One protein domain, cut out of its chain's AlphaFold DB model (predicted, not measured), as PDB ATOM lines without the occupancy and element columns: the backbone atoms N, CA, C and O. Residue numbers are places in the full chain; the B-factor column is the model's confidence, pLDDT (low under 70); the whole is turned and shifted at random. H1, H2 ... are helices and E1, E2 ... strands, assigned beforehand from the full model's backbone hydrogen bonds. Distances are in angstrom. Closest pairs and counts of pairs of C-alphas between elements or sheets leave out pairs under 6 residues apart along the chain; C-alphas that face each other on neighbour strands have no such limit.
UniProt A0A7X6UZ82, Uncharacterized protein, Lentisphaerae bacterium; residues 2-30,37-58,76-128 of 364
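AT A GLANCE: This is residues 2 to 30, 37 to 58 and 76 to 128 of the 364 residues of an uncharacterized protein of Lentisphaerae bacterium (UniProt A0A7X6UZ82). The helix H1 and the shorter H2 run side by side in opposite directions, and one very long helix, H3, crosses over both of them at a slant; the far end of H3, residues 112 to 128, sticks out as a free arm. The three make a loose bundle, mostly helix, with the short strand E1 in the looped part between H2 and H3. The printed part has 104 residues, in the order H1, H2, E1, H3; it is loose, with a radius of gyration of the C-alphas of 18.5 A, and spans 64 by 31 by 19 A.

HOW THE PARTS SIT: Start with H1, residues 2 to 28, which touches H2, residues 37 to 51, at a shallow tilt of 11 degrees, opposite ways; look for their closest C-alphas, Ala 21 and Leu 48, 6.0 A apart. With residues 8 to 18 alone, H1 touches H3, residues 86 to 128, at a steep tilt of 43 degrees, opposite ways, closest at the C-alphas of Ile 11 and Leu 107, 6.8 A apart. With residues 45 to 49 alone, H2 touches H3 at a steep tilt of 42 degrees, the same way, closest at the C-alphas of Ala 49 and Ala 96, 5.5 A apart. E1, residues 56 to 58, pairs with no named strand, but its residues 56 to 57 pair antiparallel with residues 76 to 77; H1 and E1 are apart. Every O i to N i+4 pair is within hydrogen-bond range in H2 and H3, and 21 of 23 in H1.

IN THESE COORDINATES: Find C-alpha 2 at (-61.886, 31.200, 22.600); from there H1 runs 41.3 A to C-alpha 28. H2 covers 20.5 A. H3 runs 62.4 A from C-alpha 86 at (-17.558, 32.588, 31.062) to C-alpha 128 at (-72.104, 25.941, 1.391).

THE WHOLE: The C-alphas farthest apart, Lys 84 and Thr 128, are 63.9 A apart. Residues 31 to 36 and 59 to 75 are not printed, with gaps of 10.7 A and 6.3 A between C-alphas; the link H2 to E1 is tight. Mean pLDDT of the printed part is 70.8, and 41 residues are under 70, among them residues 2 to 30.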
ATOM      1  N   ALA A   2     -62.613  30.193  21.801       37.56
ATOM      2  CA  ALA A   2     -61.886  31.200  22.600       37.56
ATOM      3  C   ALA A   2     -60.494  30.781  23.145       37.56
ATOM      4  O   ALA A   2     -59.713  31.644  23.528       37.56
ATOM      5  N   LYS A   3     -60.148  29.483  23.179       45.09
ATOM      6  CA  LYS A   3     -58.868  29.009  23.758       45.09
ATOM      7  C   LYS A   3     -57.639  29.205  22.853       45.09
ATOM      8  O   LYS A   3     -56.543  29.344  23.377       45.09
ATOM      9  N   ASN A   4     -57.806  29.292  21.529       44.53
ATOM     10  CA  ASN A   4     -56.665  29.387  20.603       44.53
ATOM     11  C   ASN A   4     -56.202  30.831  20.347       44.53
ATOM     12  O   ASN A   4     -55.036  31.048  20.031       44.53
ATOM     13  N   GLN A   5     -57.069  31.833  20.542       46.53
ATOM     14  CA  GLN A   5     -56.684  33.245  20.388       46.53
ATOM     15  C   GLN A   5     -55.692  33.714  21.467       46.53
ATOM     16  O   GLN A   5     -54.807  34.512  21.167       46.53
ATOM     17  N   GLY A   6     -55.787  33.177  22.691       40.88
ATOM     18  CA  GLY A   6     -54.848  33.491  23.776       40.88
ATOM     19  C   GLY A   6     -53.418  33.006  23.508       40.88
ATOM     20  O   GLY A   6     -52.465  33.708  23.834       40.88
ATOM     21  N   ASN A   7     -53.259  31.855  22.844       52.44
ATOM     22  CA  ASN A   7     -51.939  31.340  22.469       52.44
ATOM     23  C   ASN A   7     -51.331  32.111  21.291       52.44
ATOM     24  O   ASN A   7     -50.152  32.437  21.330       52.44
ATOM     25  N   LEU A   8     -52.127  32.475  20.282       47.53
ATOM     26  CA  LEU A   8     -51.638  33.206  19.107       47.53
ATOM     27  C   LEU A   8     -51.135  34.620  19.443       47.53
ATOM     28  O   LEU A   8     -50.095  35.031  18.932       47.53
ATOM     29  N   MET A   9     -51.813  35.353  20.336       46.62
ATOM     30  CA  MET A   9     -51.339  36.679  20.767       46.62
ATOM     31  C   MET A   9     -50.064  36.602  21.616       46.62
ATOM     32  O   MET A   9     -49.186  37.447  21.446       46.62
ATOM     33  N   ASN A  10     -49.920  35.580  22.467       49.56
ATOM     34  CA  ASN A  10     -48.667  35.348  23.188       49.56
ATOM     35  C   ASN A  10     -47.534  34.993  22.213       49.56
ATOM     36  O   ASN A  10     -46.477  35.602  22.260       49.56
ATOM     37  N   ILE A  11     -47.759  34.105  21.248       52.59
ATOM     38  CA  ILE A  11     -46.724  33.692  20.288       52.59
ATOM     39  C   ILE A  11     -46.236  34.870  19.410       52.59
ATOM     40  O   ILE A  11     -45.034  35.032  19.193       52.59
ATOM     41  N   VAL A  12     -47.138  35.750  18.956       54.44
ATOM     42  CA  VAL A  12     -46.770  36.941  18.159       54.44
ATOM     43  C   VAL A  12     -46.033  37.991  18.998       54.44
ATOM     44  O   VAL A  12     -45.060  38.577  18.522       54.44
ATOM     45  N   ALA A  13     -46.440  38.204  20.254       50.78
ATOM     46  CA  ALA A  13     -45.751  39.120  21.165       50.78
ATOM     47  C   ALA A  13     -44.309  38.664  21.460       50.78
ATOM     48  O   ALA A  13     -43.394  39.488  21.502       50.78
ATOM     49  N   TRP A  14     -44.090  37.352  21.581       52.69
ATOM     50  CA  TRP A  14     -42.766  36.772  21.814       52.69
ATOM     51  C   TRP A  14     -41.874  36.795  20.560       52.69
ATOM     52  O   TRP A  14     -40.679  37.073  20.663       52.69
ATOM     53  N   GLY A  15     -42.441  36.604  19.362       49.19
ATOM     54  CA  GLY A  15     -41.693  36.685  18.099       49.19
ATOM     55  C   GLY A  15     -41.118  38.078  17.801       49.19
ATOM     56  O   GLY A  15     -39.983  38.197  17.336       49.19
ATOM     57  N   VAL A  16     -41.866  39.142  18.112       53.62
ATOM     58  CA  VAL A  16     -41.407  40.533  17.919       53.62
ATOM     59  C   VAL A  16     -40.338  40.921  18.948       53.62
ATOM     60  O   VAL A  16     -39.357  41.575  18.589       53.62
ATOM     61  N   ALA A  17     -40.468  40.468  20.200       53.69
ATOM     62  CA  ALA A  17     -39.461  40.690  21.239       53.69
ATOM     63  C   ALA A  17     -38.129  39.984  20.915       53.69
ATOM     64  O   ALA A  17     -37.063  40.594  21.021       53.69
ATOM     65  N   GLY A  18     -38.181  38.738  20.426       49.62
ATOM     66  CA  GLY A  18     -36.990  37.994  19.999       49.62
ATOM     67  C   GLY A  18     -36.264  38.628  18.805       49.62
ATOM     68  O   GLY A  18     -35.033  38.677  18.780       49.62
ATOM     69  N   ALA A  19     -37.007  39.182  17.838       51.66
ATOM     70  CA  ALA A  19     -36.426  39.870  16.685       51.66
ATOM     71  C   ALA A  19     -35.728  41.192  17.066       51.66
ATOM     72  O   ALA A  19     -34.661  41.498  16.528       51.66
ATOM     73  N   MET A  20     -36.279  41.954  18.018       55.03
ATOM     74  CA  MET A  20     -35.625  43.172  18.516       55.03
ATOM     75  C   MET A  20     -34.353  42.870  19.322       55.03
ATOM     76  O   MET A  20     -33.354  43.571  19.156       55.03
ATOM     77  N   ALA A  21     -34.349  41.807  20.130       52.25
ATOM     78  CA  ALA A  21     -33.174  41.420  20.912       52.25
ATOM     79  C   ALA A  21     -31.995  40.987  20.015       52.25
ATOM     80  O   ALA A  21     -30.852  41.384  20.243       52.25
ATOM     81  N   LEU A  22     -32.266  40.260  18.924       52.75
ATOM     82  CA  LEU A  22     -31.244  39.876  17.941       52.75
ATOM     83  C   LEU A  22     -30.688  41.078  17.156       52.75
ATOM     84  O   LEU A  22     -29.485  41.135  16.888       52.75
ATOM     85  N   ALA A  23     -31.527  42.069  16.836       50.31
ATOM     86  CA  ALA A  23     -31.086  43.305  16.185       50.31
ATOM     87  C   ALA A  23     -30.164  44.151  17.089       50.31
ATOM     88  O   ALA A  23     -29.189  44.733  16.605       50.31
ATOM     89  N   ALA A  24     -30.414  44.172  18.404       52.16
ATOM     90  CA  ALA A  24     -29.572  44.865  19.381       52.16
ATOM     91  C   ALA A  24     -28.185  44.206  19.547       52.16
ATOM     92  O   ALA A  24     -27.171  44.904  19.629       52.16
ATOM     93  N   ILE A  25     -28.119  42.870  19.512       53.97
ATOM     94  CA  ILE A  25     -26.858  42.109  19.568       53.97
ATOM     95  C   ILE A  25     -26.016  42.348  18.307       53.97
ATOM     96  O   ILE A  25     -24.810  42.583  18.401       53.97
ATOM     97  N   GLY A  26     -26.653  42.365  17.130       46.28
ATOM     98  CA  GLY A  26     -25.984  42.652  15.857       46.28
ATOM     99  C   GLY A  26     -25.387  44.063  15.787       46.28
ATOM    100  O   GLY A  26     -24.281  44.240  15.278       46.28
ATOM    101  N   ALA A  27     -26.069  45.062  16.356       50.50
ATOM    102  CA  ALA A  27     -25.567  46.436  16.422       50.50
ATOM    103  C   ALA A  27     -24.441  46.624  17.461       50.50
ATOM    104  O   ALA A  27     -23.567  47.474  17.280       50.50
ATOM    105  N   GLY A  28     -24.427  45.827  18.537       46.66
ATOM    106  CA  GLY A  28     -23.424  45.905  19.603       46.66
ATOM    107  C   GLY A  28     -22.054  45.317  19.244       46.66
ATOM    108  O   GLY A  28     -21.049  45.747  19.809       46.66
ATOM    109  N   LEU A  29     -21.990  44.376  18.294       48.19
ATOM    110  CA  LEU A  29     -20.756  43.649  17.957       48.19
ATOM    111  C   LEU A  29     -19.791  44.398  17.010       48.19
ATOM    112  O   LEU A  29     -18.664  43.941  16.832       48.19
ATOM    113  N   TRP A  30     -20.193  45.520  16.395       50.28
ATOM    114  CA  TRP A  30     -19.419  46.167  15.313       50.28
ATOM    115  C   TRP A  30     -18.666  47.458  15.685       50.28
ATOM    116  O   TRP A  30     -17.940  48.002  14.857       50.28
ATOM    117  N   GLN A  37     -18.770  48.638  26.758       58.91
ATOM    118  CA  GLN A  37     -19.506  47.729  25.873       58.91
ATOM    119  C   GLN A  37     -19.720  46.337  26.467       58.91
ATOM    120  O   GLN A  37     -20.739  45.723  26.190       58.91
ATOM    121  N   ALA A  38     -18.812  45.849  27.316       59.28
ATOM    122  CA  ALA A  38     -18.970  44.539  27.951       59.28
ATOM    123  C   ALA A  38     -20.126  44.536  28.966       59.28
ATOM    124  O   ALA A  38     -20.859  43.557  29.056       59.28
ATOM    125  N   ALA A  39     -20.326  45.647  29.684       64.50
ATOM    126  CA  ALA A  39     -21.491  45.833  30.546       64.50
ATOM    127  C   ALA A  39     -22.793  45.877  29.728       64.50
ATOM    128  O   ALA A  39     -23.727  45.151  30.043       64.50
ATOM    129  N   LYS A  40     -22.813  46.628  28.617       70.06
ATOM    130  CA  LYS A  40     -23.976  46.694  27.714       70.06
ATOM    131  C   LYS A  40     -24.294  45.359  27.039       70.06
ATOM    132  O   LYS A  40     -25.453  45.000  26.913       70.06
ATOM    133  N   LEU A  41     -23.286  44.593  26.622       68.94
ATOM    134  CA  LEU A  41     -23.497  43.261  26.049       68.94
ATOM    135  C   LEU A  41     -24.054  42.287  27.092       68.94
ATOM    136  O   LEU A  41     -24.911  41.478  26.764       68.94
ATOM    137  N   ARG A  42     -23.621  42.386  28.354       70.12
ATOM    138  CA  ARG A  42     -24.194  41.588  29.446       70.12
ATOM    139  C   ARG A  42     -25.629  41.991  29.760       70.12
ATOM    140  O   ARG A  42     -26.439  41.105  29.984       70.12
ATOM    141  N   GLU A  43     -25.955  43.278  29.705       74.69
ATOM    142  CA  GLU A  43     -27.332  43.776  29.812       74.69
ATOM    143  C   GLU A  43     -28.229  43.179  28.731       74.69
ATOM    144  O   GLU A  43     -29.251  42.576  29.040       74.69
ATOM    145  N   VAL A  44     -27.771  43.221  27.480       73.56
ATOM    146  CA  VAL A  44     -28.481  42.624  26.346       73.56
ATOM    147  C   VAL A  44     -28.626  41.105  26.503       73.56
ATOM    148  O   VAL A  44     -29.651  40.552  26.124       73.56
ATOM    149  N   VAL A  45     -27.646  40.410  27.087       74.12
ATOM    150  CA  VAL A  45     -27.759  38.968  27.371       74.12
ATOM    151  C   VAL A  45     -28.752  38.681  28.500       74.12
ATOM    152  O   VAL A  45     -29.480  37.700  28.398       74.12
ATOM    153  N   VAL A  46     -28.840  39.520  29.538       74.38
ATOM    154  CA  VAL A  46     -29.881  39.398  30.578       74.38
ATOM    155  C   VAL A  46     -31.264  39.659  29.986       74.38
ATOM    156  O   VAL A  46     -32.191  38.904  30.262       74.38
ATOM    157  N   GLU A  47     -31.410  40.673  29.132       74.56
ATOM    158  CA  GLU A  47     -32.669  40.944  28.432       74.56
ATOM    159  C   GLU A  47     -33.045  39.801  27.485       74.56
ATOM    160  O   GLU A  47     -34.188  39.353  27.494       74.56
ATOM    161  N   LEU A  48     -32.088  39.261  26.721       71.88
ATOM    162  CA  LEU A  48     -32.299  38.096  25.862       71.88
ATOM    163  C   LEU A  48     -32.691  36.861  26.684       71.88
ATOM    164  O   LEU A  48     -33.591  36.126  26.291       71.88
ATOM    165  N   ALA A  49     -32.041  36.641  27.827       68.19
ATOM    166  CA  ALA A  49     -32.353  35.554  28.745       68.19
ATOM    167  C   ALA A  49     -33.761  35.716  29.331       68.19
ATOM    168  O   ALA A  49     -34.536  34.764  29.317       68.19
ATOM    169  N   ALA A  50     -34.143  36.928  29.740       72.19
ATOM    170  CA  ALA A  50     -35.484  37.234  30.226       72.19
ATOM    171  C   ALA A  50     -36.553  37.028  29.136       72.19
ATOM    172  O   ALA A  50     -37.576  36.394  29.392       72.19
ATOM    173  N   VAL A  51     -36.283  37.481  27.906       68.88
ATOM    174  CA  VAL A  51     -37.125  37.257  26.713       68.88
ATOM    175  C   VAL A  51     -37.140  35.790  26.285       68.88
ATOM    176  O   VAL A  51     -38.056  35.369  25.596       68.88
ATOM    177  N   ALA A  52     -36.166  34.986  26.698       66.31
ATOM    178  CA  ALA A  52     -36.152  33.539  26.516       66.31
ATOM    179  C   ALA A  52     -36.741  32.772  27.720       66.31
ATOM    180  O   ALA A  52     -36.749  31.542  27.713       66.31
ATOM    181  N   GLY A  53     -37.214  33.468  28.764       69.12
ATOM    182  CA  GLY A  53     -37.728  32.859  29.997       69.12
ATOM    183  C   GLY A  53     -36.658  32.254  30.918       69.12
ATOM    184  O   GLY A  53     -36.988  31.568  31.883       69.12
ATOM    185  N   VAL A  54     -35.376  32.504  30.656       74.94
ATOM    186  CA  VAL A  54     -34.240  32.067  31.476       74.94
ATOM    187  C   VAL A  54     -34.014  33.101  32.582       74.94
ATOM    188  O   VAL A  54     -33.358  34.115  32.372       74.94
ATOM    189  N   GLN A  55     -34.587  32.854  33.762       73.38
ATOM    190  CA  GLN A  55     -34.508  33.773  34.913       73.38
ATOM    191  C   GLN A  55     -33.507  33.324  35.990       73.38
ATOM    192  O   GLN A  55     -33.152  34.110  36.868       73.38
ATOM    193  N   SER A  56     -33.018  32.082  35.918       67.12
ATOM    194  CA  SER A  56     -32.078  31.532  36.893       67.12
ATOM    195  C   SER A  56     -31.027  30.615  36.269       67.12
ATOM    196  O   SER A  56     -31.250  29.959  35.242       67.12
ATOM    197  N   VAL A  57     -29.851  30.576  36.900       63.59
ATOM    198  CA  VAL A  57     -28.722  29.731  36.498       63.59
ATOM    199  C   VAL A  57     -28.208  28.959  37.701       63.59
ATOM    200  O   VAL A  57     -28.058  29.504  38.790       63.59
ATOM    201  N   ALA A  58     -27.915  27.678  37.488       63.53
ATOM    202  CA  ALA A  58     -27.191  26.872  38.455       63.53
ATOM    203  C   ALA A  58     -25.712  27.271  38.407       63.53
ATOM    204  O   ALA A  58     -25.018  26.998  37.426       63.53
ATOM    205  N   GLN A  76     -29.541  30.446  41.229       68.81
ATOM    206  CA  GLN A  76     -29.385  31.871  41.509       68.81
ATOM    207  C   GLN A  76     -30.093  32.701  40.438       68.81
ATOM    208  O   GLN A  76     -30.079  32.339  39.255       68.81
ATOM    209  N   GLU A  77     -30.704  33.818  40.844       75.19
ATOM    210  CA  GLU A  77     -31.274  34.791  39.910       75.19
ATOM    211  C   GLU A  77     -30.192  35.327  38.972       75.19
ATOM    212  O   GLU A  77     -29.065  35.626  39.375       75.19
ATOM    213  N   LEU A  78     -30.539  35.435  37.694       74.81
ATOM    214  CA  LEU A  78     -29.613  35.815  36.639       74.81
ATOM    215  C   LEU A  78     -29.245  37.301  36.776       74.81
ATOM    216  O   LEU A  78     -30.010  38.187  36.407       74.81
ATOM    217  N   THR A  79     -28.060  37.580  37.318       76.56
ATOM    218  CA  THR A  79     -27.545  38.944  37.517       76.56
ATOM    219  C   THR A  79     -26.338  39.218  36.618       76.56
ATOM    220  O   THR A  79     -25.620  38.307  36.201       76.56
ATOM    221  N   MET A  80     -26.069  40.496  36.325       72.56
ATOM    222  CA  MET A  80     -24.931  40.888  35.476       72.56
ATOM    223  C   MET A  80     -23.566  40.453  36.023       72.56
ATOM    224  O   MET A  80     -22.627  40.260  35.246       72.56
ATOM    225  N   ASP A  81     -23.441  40.308  37.343       74.19
ATOM    226  CA  ASP A  81     -22.204  39.861  37.976       74.19
ATOM    227  C   ASP A  81     -21.930  38.377  37.721       74.19
ATOM    228  O   ASP A  81     -20.775  38.008  37.510       74.19
ATOM    229  N   LEU A  82     -22.969  37.543  37.621       75.81
ATOM    230  CA  LEU A  82     -22.830  36.119  37.298       75.81
ATOM    231  C   LEU A  82     -22.380  35.898  35.846       75.81
ATOM    232  O   LEU A  82     -21.613  34.980  35.566       75.81
ATOM    233  N   LEU A  83     -22.741  36.806  34.936       74.12
ATOM    234  CA  LEU A  83     -22.296  36.806  33.534       74.12
ATOM    235  C   LEU A  83     -20.829  37.239  33.343       74.12
ATOM    236  O   LEU A  83     -20.329  37.280  32.213       74.12
ATOM    237  N   LYS A  84     -20.115  37.592  34.424       75.75
ATOM    238  CA  LYS A  84     -18.647  37.711  34.402       75.75
ATOM    239  C   LYS A  84     -17.973  36.352  34.276       75.75
ATOM    240  O   LYS A  84     -16.861  36.299  33.757       75.75
ATOM    241  N   ASN A  85     -18.637  35.290  34.732       79.62
ATOM    242  CA  ASN A  85     -18.150  33.930  34.601       79.62
ATOM    243  C   ASN A  85     -18.483  33.395  33.202       79.62
ATOM    244  O   ASN A  85     -19.645  33.354  32.797       79.62
ATOM    245  N   GLU A  86     -17.450  33.002  32.461       75.25
ATOM    246  CA  GLU A  86     -17.558  32.588  31.062       75.25
ATOM    247  C   GLU A  86     -18.432  31.336  30.894       75.25
ATOM    248  O   GLU A  86     -19.210  31.263  29.947       75.25
ATOM    249  N   SER A  87     -18.404  30.414  31.863       77.50
ATOM    250  CA  SER A  87     -19.242  29.204  31.854       77.50
ATOM    251  C   SER A  87     -20.726  29.492  32.107       77.50
ATOM    252  O   SER A  87     -21.604  28.829  31.554       77.50
ATOM    253  N   VAL A  88     -21.024  30.507  32.921       78.44
ATOM    254  CA  VAL A  88     -22.396  30.962  33.187       78.44
ATOM    255  C   VAL A  88     -22.935  31.711  31.974       78.44
ATOM    256  O   VAL A  88     -24.050  31.445  31.533       78.44
ATOM    257  N   LEU A  89     -22.122  32.589  31.379       75.81
ATOM    258  CA  LEU A  89     -22.457  33.292  30.144       75.81
ATOM    259  C   LEU A  89     -22.775  32.310  29.004       75.81
ATOM    260  O   LEU A  89     -23.797  32.467  28.337       75.81
ATOM    261  N   SER A  90     -21.938  31.287  28.798       76.50
ATOM    262  CA  SER A  90     -22.156  30.286  27.749       76.50
ATOM    263  C   SER A  90     -23.425  29.468  27.987       76.50
ATOM    264  O   SER A  90     -24.205  29.287  27.057       76.50
ATOM    265  N   ALA A  91     -23.689  29.048  29.229       77.50
ATOM    266  CA  ALA A  91     -24.887  28.281  29.571       77.50
ATOM    267  C   ALA A  91     -26.186  29.085  29.375       77.50
ATOM    268  O   ALA A  91     -27.201  28.543  28.935       77.50
ATOM    269  N   VAL A  92     -26.169  30.387  29.683       79.19
ATOM    270  CA  VAL A  92     -27.316  31.283  29.458       79.19
ATOM    271  C   VAL A  92     -27.552  31.516  27.973       79.19
ATOM    272  O   VAL A  92     -28.693  31.432  27.523       79.19
ATOM    273  N   LEU A  93     -26.488  31.767  27.208       77.31
ATOM    274  CA  LEU A  93     -26.576  31.942  25.759       77.31
ATOM    275  C   LEU A  93     -27.086  30.676  25.064       77.31
ATOM    276  O   LEU A  93     -27.931  30.777  24.181       77.31
ATOM    277  N   GLU A  94     -26.631  29.497  25.483       80.38
ATOM    278  CA  GLU A  94     -27.090  28.216  24.941       80.38
ATOM    279  C   GLU A  94     -28.574  27.969  25.248       80.38
ATOM    280  O   GLU A  94     -29.348  27.653  24.341       80.38
ATOM    281  N   LYS A  95     -29.011  28.204  26.495       77.38
ATOM    282  CA  LYS A  95     -30.434  28.111  26.865       77.38
ATOM    283  C   LYS A  95     -31.298  29.112  26.101       77.38
ATOM    284  O   LYS A  95     -32.362  28.741  25.607       77.38
ATOM    285  N   ALA A  96     -30.850  30.361  25.984       75.38
ATOM    286  CA  ALA A  96     -31.577  31.397  25.259       75.38
ATOM    287  C   ALA A  96     -31.671  31.078  23.758       75.38
ATOM    288  O   ALA A  96     -32.747  31.183  23.173       75.38
ATOM    289  N   ALA A  97     -30.580  30.611  23.144       77.06
ATOM    290  CA  ALA A  97     -30.571  30.169  21.752       77.06
ATOM    291  C   ALA A  97     -31.514  28.976  21.526       77.06
ATOM    292  O   ALA A  97     -32.276  28.976  20.558       77.06
ATOM    293  N   GLY A  98     -31.524  27.998  22.440       80.06
ATOM    294  CA  GLY A  98     -32.443  26.859  22.396       80.06
ATOM    295  C   GLY A  98     -33.916  27.271  22.488       80.06
ATOM    296  O   GLY A  98     -34.730  26.816  21.687       80.06
ATOM    297  N   ALA A  99     -34.256  28.181  23.407       77.38
ATOM    298  CA  ALA A  99     -35.615  28.700  23.568       77.38
ATOM    299  C   ALA A  99     -36.081  29.515  22.351       77.38
ATOM    300  O   ALA A  99     -37.209  29.355  21.889       77.38
ATOM    301  N   ILE A 100     -35.206  30.347  21.775       78.38
ATOM    302  CA  ILE A 100     -35.506  31.090  20.542       78.38
ATOM    303  C   ILE A 100     -35.750  30.124  19.381       78.38
ATOM    304  O   ILE A 100     -36.703  30.307  18.626       78.38
ATOM    305  N   GLN A 101     -34.936  29.073  19.252       83.94
ATOM    306  CA  GLN A 101     -35.118  28.073  18.202       83.94
ATOM    307  C   GLN A 101     -36.410  27.263  18.395       83.94
ATOM    308  O   GLN A 101     -37.068  26.923  17.413       83.94
ATOM    309  N   ALA A 102     -36.797  26.964  19.639       80.19
ATOM    310  CA  ALA A 102     -38.083  26.338  19.949       80.19
ATOM    311  C   ALA A 102     -39.256  27.251  19.558       80.19
ATOM    312  O   ALA A 102     -40.118  26.840  18.787       80.19
ATOM    313  N   ASN A 103     -39.219  28.523  19.961       78.94
ATOM    314  CA  ASN A 103     -40.255  29.501  19.621       78.94
ATOM    315  C   ASN A 103     -40.384  29.729  18.104       78.94
ATOM    316  O   ASN A 103     -41.487  29.948  17.603       78.94
ATOM    317  N   GLN A 104     -39.278  29.677  17.354       82.06
ATOM    318  CA  GLN A 104     -39.309  29.752  15.889       82.06
ATOM    319  C   GLN A 104     -40.031  28.547  15.272       82.06
ATOM    320  O   GLN A 104     -40.878  28.739  14.402       82.06
ATOM    321  N   ARG A 105     -39.766  27.328  15.762       85.38
ATOM    322  CA  ARG A 105     -40.474  26.114  15.319       85.38
ATOM    323  C   ARG A 105     -41.963  26.155  15.668       85.38
ATOM    324  O   ARG A 105     -42.793  25.778  14.841       85.38
ATOM    325  N   ASP A 106     -42.312  26.655  16.850       85.31
ATOM    326  CA  ASP A 106     -43.710  26.799  17.270       85.31
ATOM    327  C   ASP A 106     -44.453  27.829  16.407       85.31
ATOM    328  O   ASP A 106     -45.597  27.606  16.014       85.31
ATOM    329  N   LEU A 107     -43.792  28.936  16.045       83.00
ATOM    330  CA  LEU A 107     -44.320  29.935  15.110       83.00
ATOM    331  C   LEU A 107     -44.545  29.365  13.706       83.00
ATOM    332  O   LEU A 107     -45.567  29.658  13.087       83.00
ATOM    333  N   GLU A 108     -43.597  28.583  13.192       88.44
ATOM    334  CA  GLU A 108     -43.733  27.902  11.900       88.44
ATOM    335  C   GLU A 108     -44.895  26.904  11.919       88.44
ATOM    336  O   GLU A 108     -45.714  26.900  11.001       88.44
ATOM    337  N   THR A 109     -45.028  26.140  13.005       90.38
ATOM    338  CA  THR A 109     -46.141  25.202  13.209       90.38
ATOM    339  C   THR A 109     -47.481  25.939  13.261       90.38
ATOM    340  O   THR A 109     -48.400  25.604  12.519       90.38
ATOM    341  N   ALA A 110     -47.580  27.010  14.054       84.50
ATOM    342  CA  ALA A 110     -48.797  27.810  14.169       84.50
ATOM    343  C   ALA A 110     -49.197  28.489  12.846       84.50
ATOM    344  O   ALA A 110     -50.386  28.656  12.575       84.50
ATOM    345  N   ARG A 111     -48.222  28.881  12.012       88.38
ATOM    346  CA  ARG A 111     -48.487  29.377  10.650       88.38
ATOM    347  C   ARG A 111     -49.051  28.277   9.759       88.38
ATOM    348  O   ARG A 111     -50.065  28.511   9.111       88.38
ATOM    349  N   GLY A 112     -48.457  27.084   9.791       92.44
ATOM    350  CA  GLY A 112     -48.974  25.927   9.059       92.44
ATOM    351  C   GLY A 112     -50.410  25.565   9.455       92.44
ATOM    352  O   GLY A 112     -51.255  25.341   8.588       92.44
ATOM    353  N   ASP A 113     -50.720  25.589  10.753       90.56
ATOM    354  CA  ASP A 113     -52.074  25.347  11.262       90.56
ATOM    355  C   ASP A 113     -53.074  26.414  10.791       90.56
ATOM    356  O   ASP A 113     -54.219  26.096  10.457       90.56
ATOM    357  N   LEU A 114     -52.655  27.683  10.747       90.19
ATOM    358  CA  LEU A 114     -53.495  28.787  10.287       90.19
ATOM    359  C   LEU A 114     -53.782  28.695   8.784       90.19
ATOM    360  O   LEU A 114     -54.938  28.845   8.387       90.19
ATOM    361  N   ASP A 115     -52.772  28.383   7.972       91.88
ATOM    362  CA  ASP A 115     -52.935  28.170   6.530       91.88
ATOM    363  C   ASP A 115     -53.873  26.981   6.255       91.88
ATOM    364  O   ASP A 115     -54.774  27.064   5.415       91.88
ATOM    365  N   SER A 116     -53.731  25.898   7.027       92.31
ATOM    366  CA  SER A 116     -54.618  24.730   6.966       92.31
ATOM    367  C   SER A 116     -56.065  25.084   7.328       92.31
ATOM    368  O   SER A 116     -56.996  24.774   6.578       92.31
ATOM    369  N   ALA A 117     -56.275  25.807   8.433       88.31
ATOM    370  CA  ALA A 117     -57.601  26.257   8.854       88.31
ATOM    371  C   ALA A 117     -58.242  27.211   7.833       88.31
ATOM    372  O   ALA A 117     -59.447  27.137   7.579       88.31
ATOM    373  N   GLN A 118     -57.448  28.086   7.211       90.56
ATOM    374  CA  GLN A 118     -57.916  28.977   6.154       90.56
ATOM    375  C   GLN A 118     -58.326  28.196   4.898       90.56
ATOM    376  O   GLN A 118     -59.367  28.495   4.310       90.56
ATOM    377  N   GLY A 119     -57.571  27.158   4.526       94.38
ATOM    378  CA  GLY A 119     -57.938  26.241   3.445       94.38
ATOM    379  C   GLY A 119     -59.264  25.518   3.711       94.38
ATOM    380  O   GLY A 119     -60.146  25.504   2.851       94.38
ATOM    381  N   GLN A 120     -59.451  24.995   4.927       93.19
ATOM    382  CA  GLN A 120     -60.703  24.347   5.335       93.19
ATOM    383  C   GLN A 120     -61.894  25.313   5.311       93.19
ATOM    384  O   GLN A 120     -62.971  24.949   4.842       93.19
ATOM    385  N   LEU A 121     -61.708  26.557   5.765       92.00
ATOM    386  CA  LEU A 121     -62.754  27.580   5.730       92.00
ATOM    387  C   LEU A 121     -63.183  27.903   4.293       92.00
ATOM    388  O   LEU A 121     -64.379  27.981   4.021       92.00
ATOM    389  N   MET A 122     -62.225  28.064   3.375       92.62
ATOM    390  CA  MET A 122     -62.515  28.316   1.960       92.62
ATOM    391  C   MET A 122     -63.240  27.128   1.312       92.62
ATOM    392  O   MET A 122     -64.195  27.334   0.564       92.62
ATOM    393  N   SER A 123     -62.851  25.892   1.647       93.06
ATOM    394  CA  SER A 123     -63.556  24.682   1.195       93.06
ATOM    395  C   SER A 123     -65.001  24.659   1.693       93.06
ATOM    396  O   SER A 123     -65.927  24.513   0.897       93.06
ATOM    397  N   ALA A 124     -65.217  24.903   2.989       90.06
ATOM    398  CA  ALA A 124     -66.553  24.945   3.580       90.06
ATOM    399  C   ALA A 124     -67.423  26.066   2.975       90.06
ATOM    400  O   ALA A 124     -68.621  25.887   2.756       90.06
ATOM    401  N   GLN A 125     -66.837  27.225   2.656       92.31
ATOM    402  CA  GLN A 125     -67.539  28.294   1.939       92.31
ATOM    403  C   GLN A 125     -67.942  27.875   0.516       92.31
ATOM    404  O   GLN A 125     -69.064  28.150   0.092       92.31
ATOM    405  N   GLY A 126     -67.075  27.162  -0.206       95.62
ATOM    406  CA  GLY A 126     -67.410  26.586  -1.511       95.62
ATOM    407  C   GLY A 126     -68.541  25.557  -1.432       95.62
ATOM    408  O   GLY A 126     -69.503  25.625  -2.199       95.62
ATOM    409  N   GLU A 127     -68.473  24.643  -0.466       95.50
ATOM    410  CA  GLU A 127     -69.497  23.619  -0.241       95.50
ATOM    411  C   GLU A 127     -70.850  24.232   0.137       95.50
ATOM    412  O   GLU A 127     -71.883  23.832  -0.399       95.50
ATOM    413  N   THR A 128     -70.864  25.244   1.008       91.75
ATOM    414  CA  THR A 128     -72.104  25.941   1.391       91.75
ATOM    415  C   THR A 128     -72.726  26.711   0.228       91.75
ATOM    416  O   THR A 128     -73.946  26.674   0.065       91.75
TER     417      THR A 128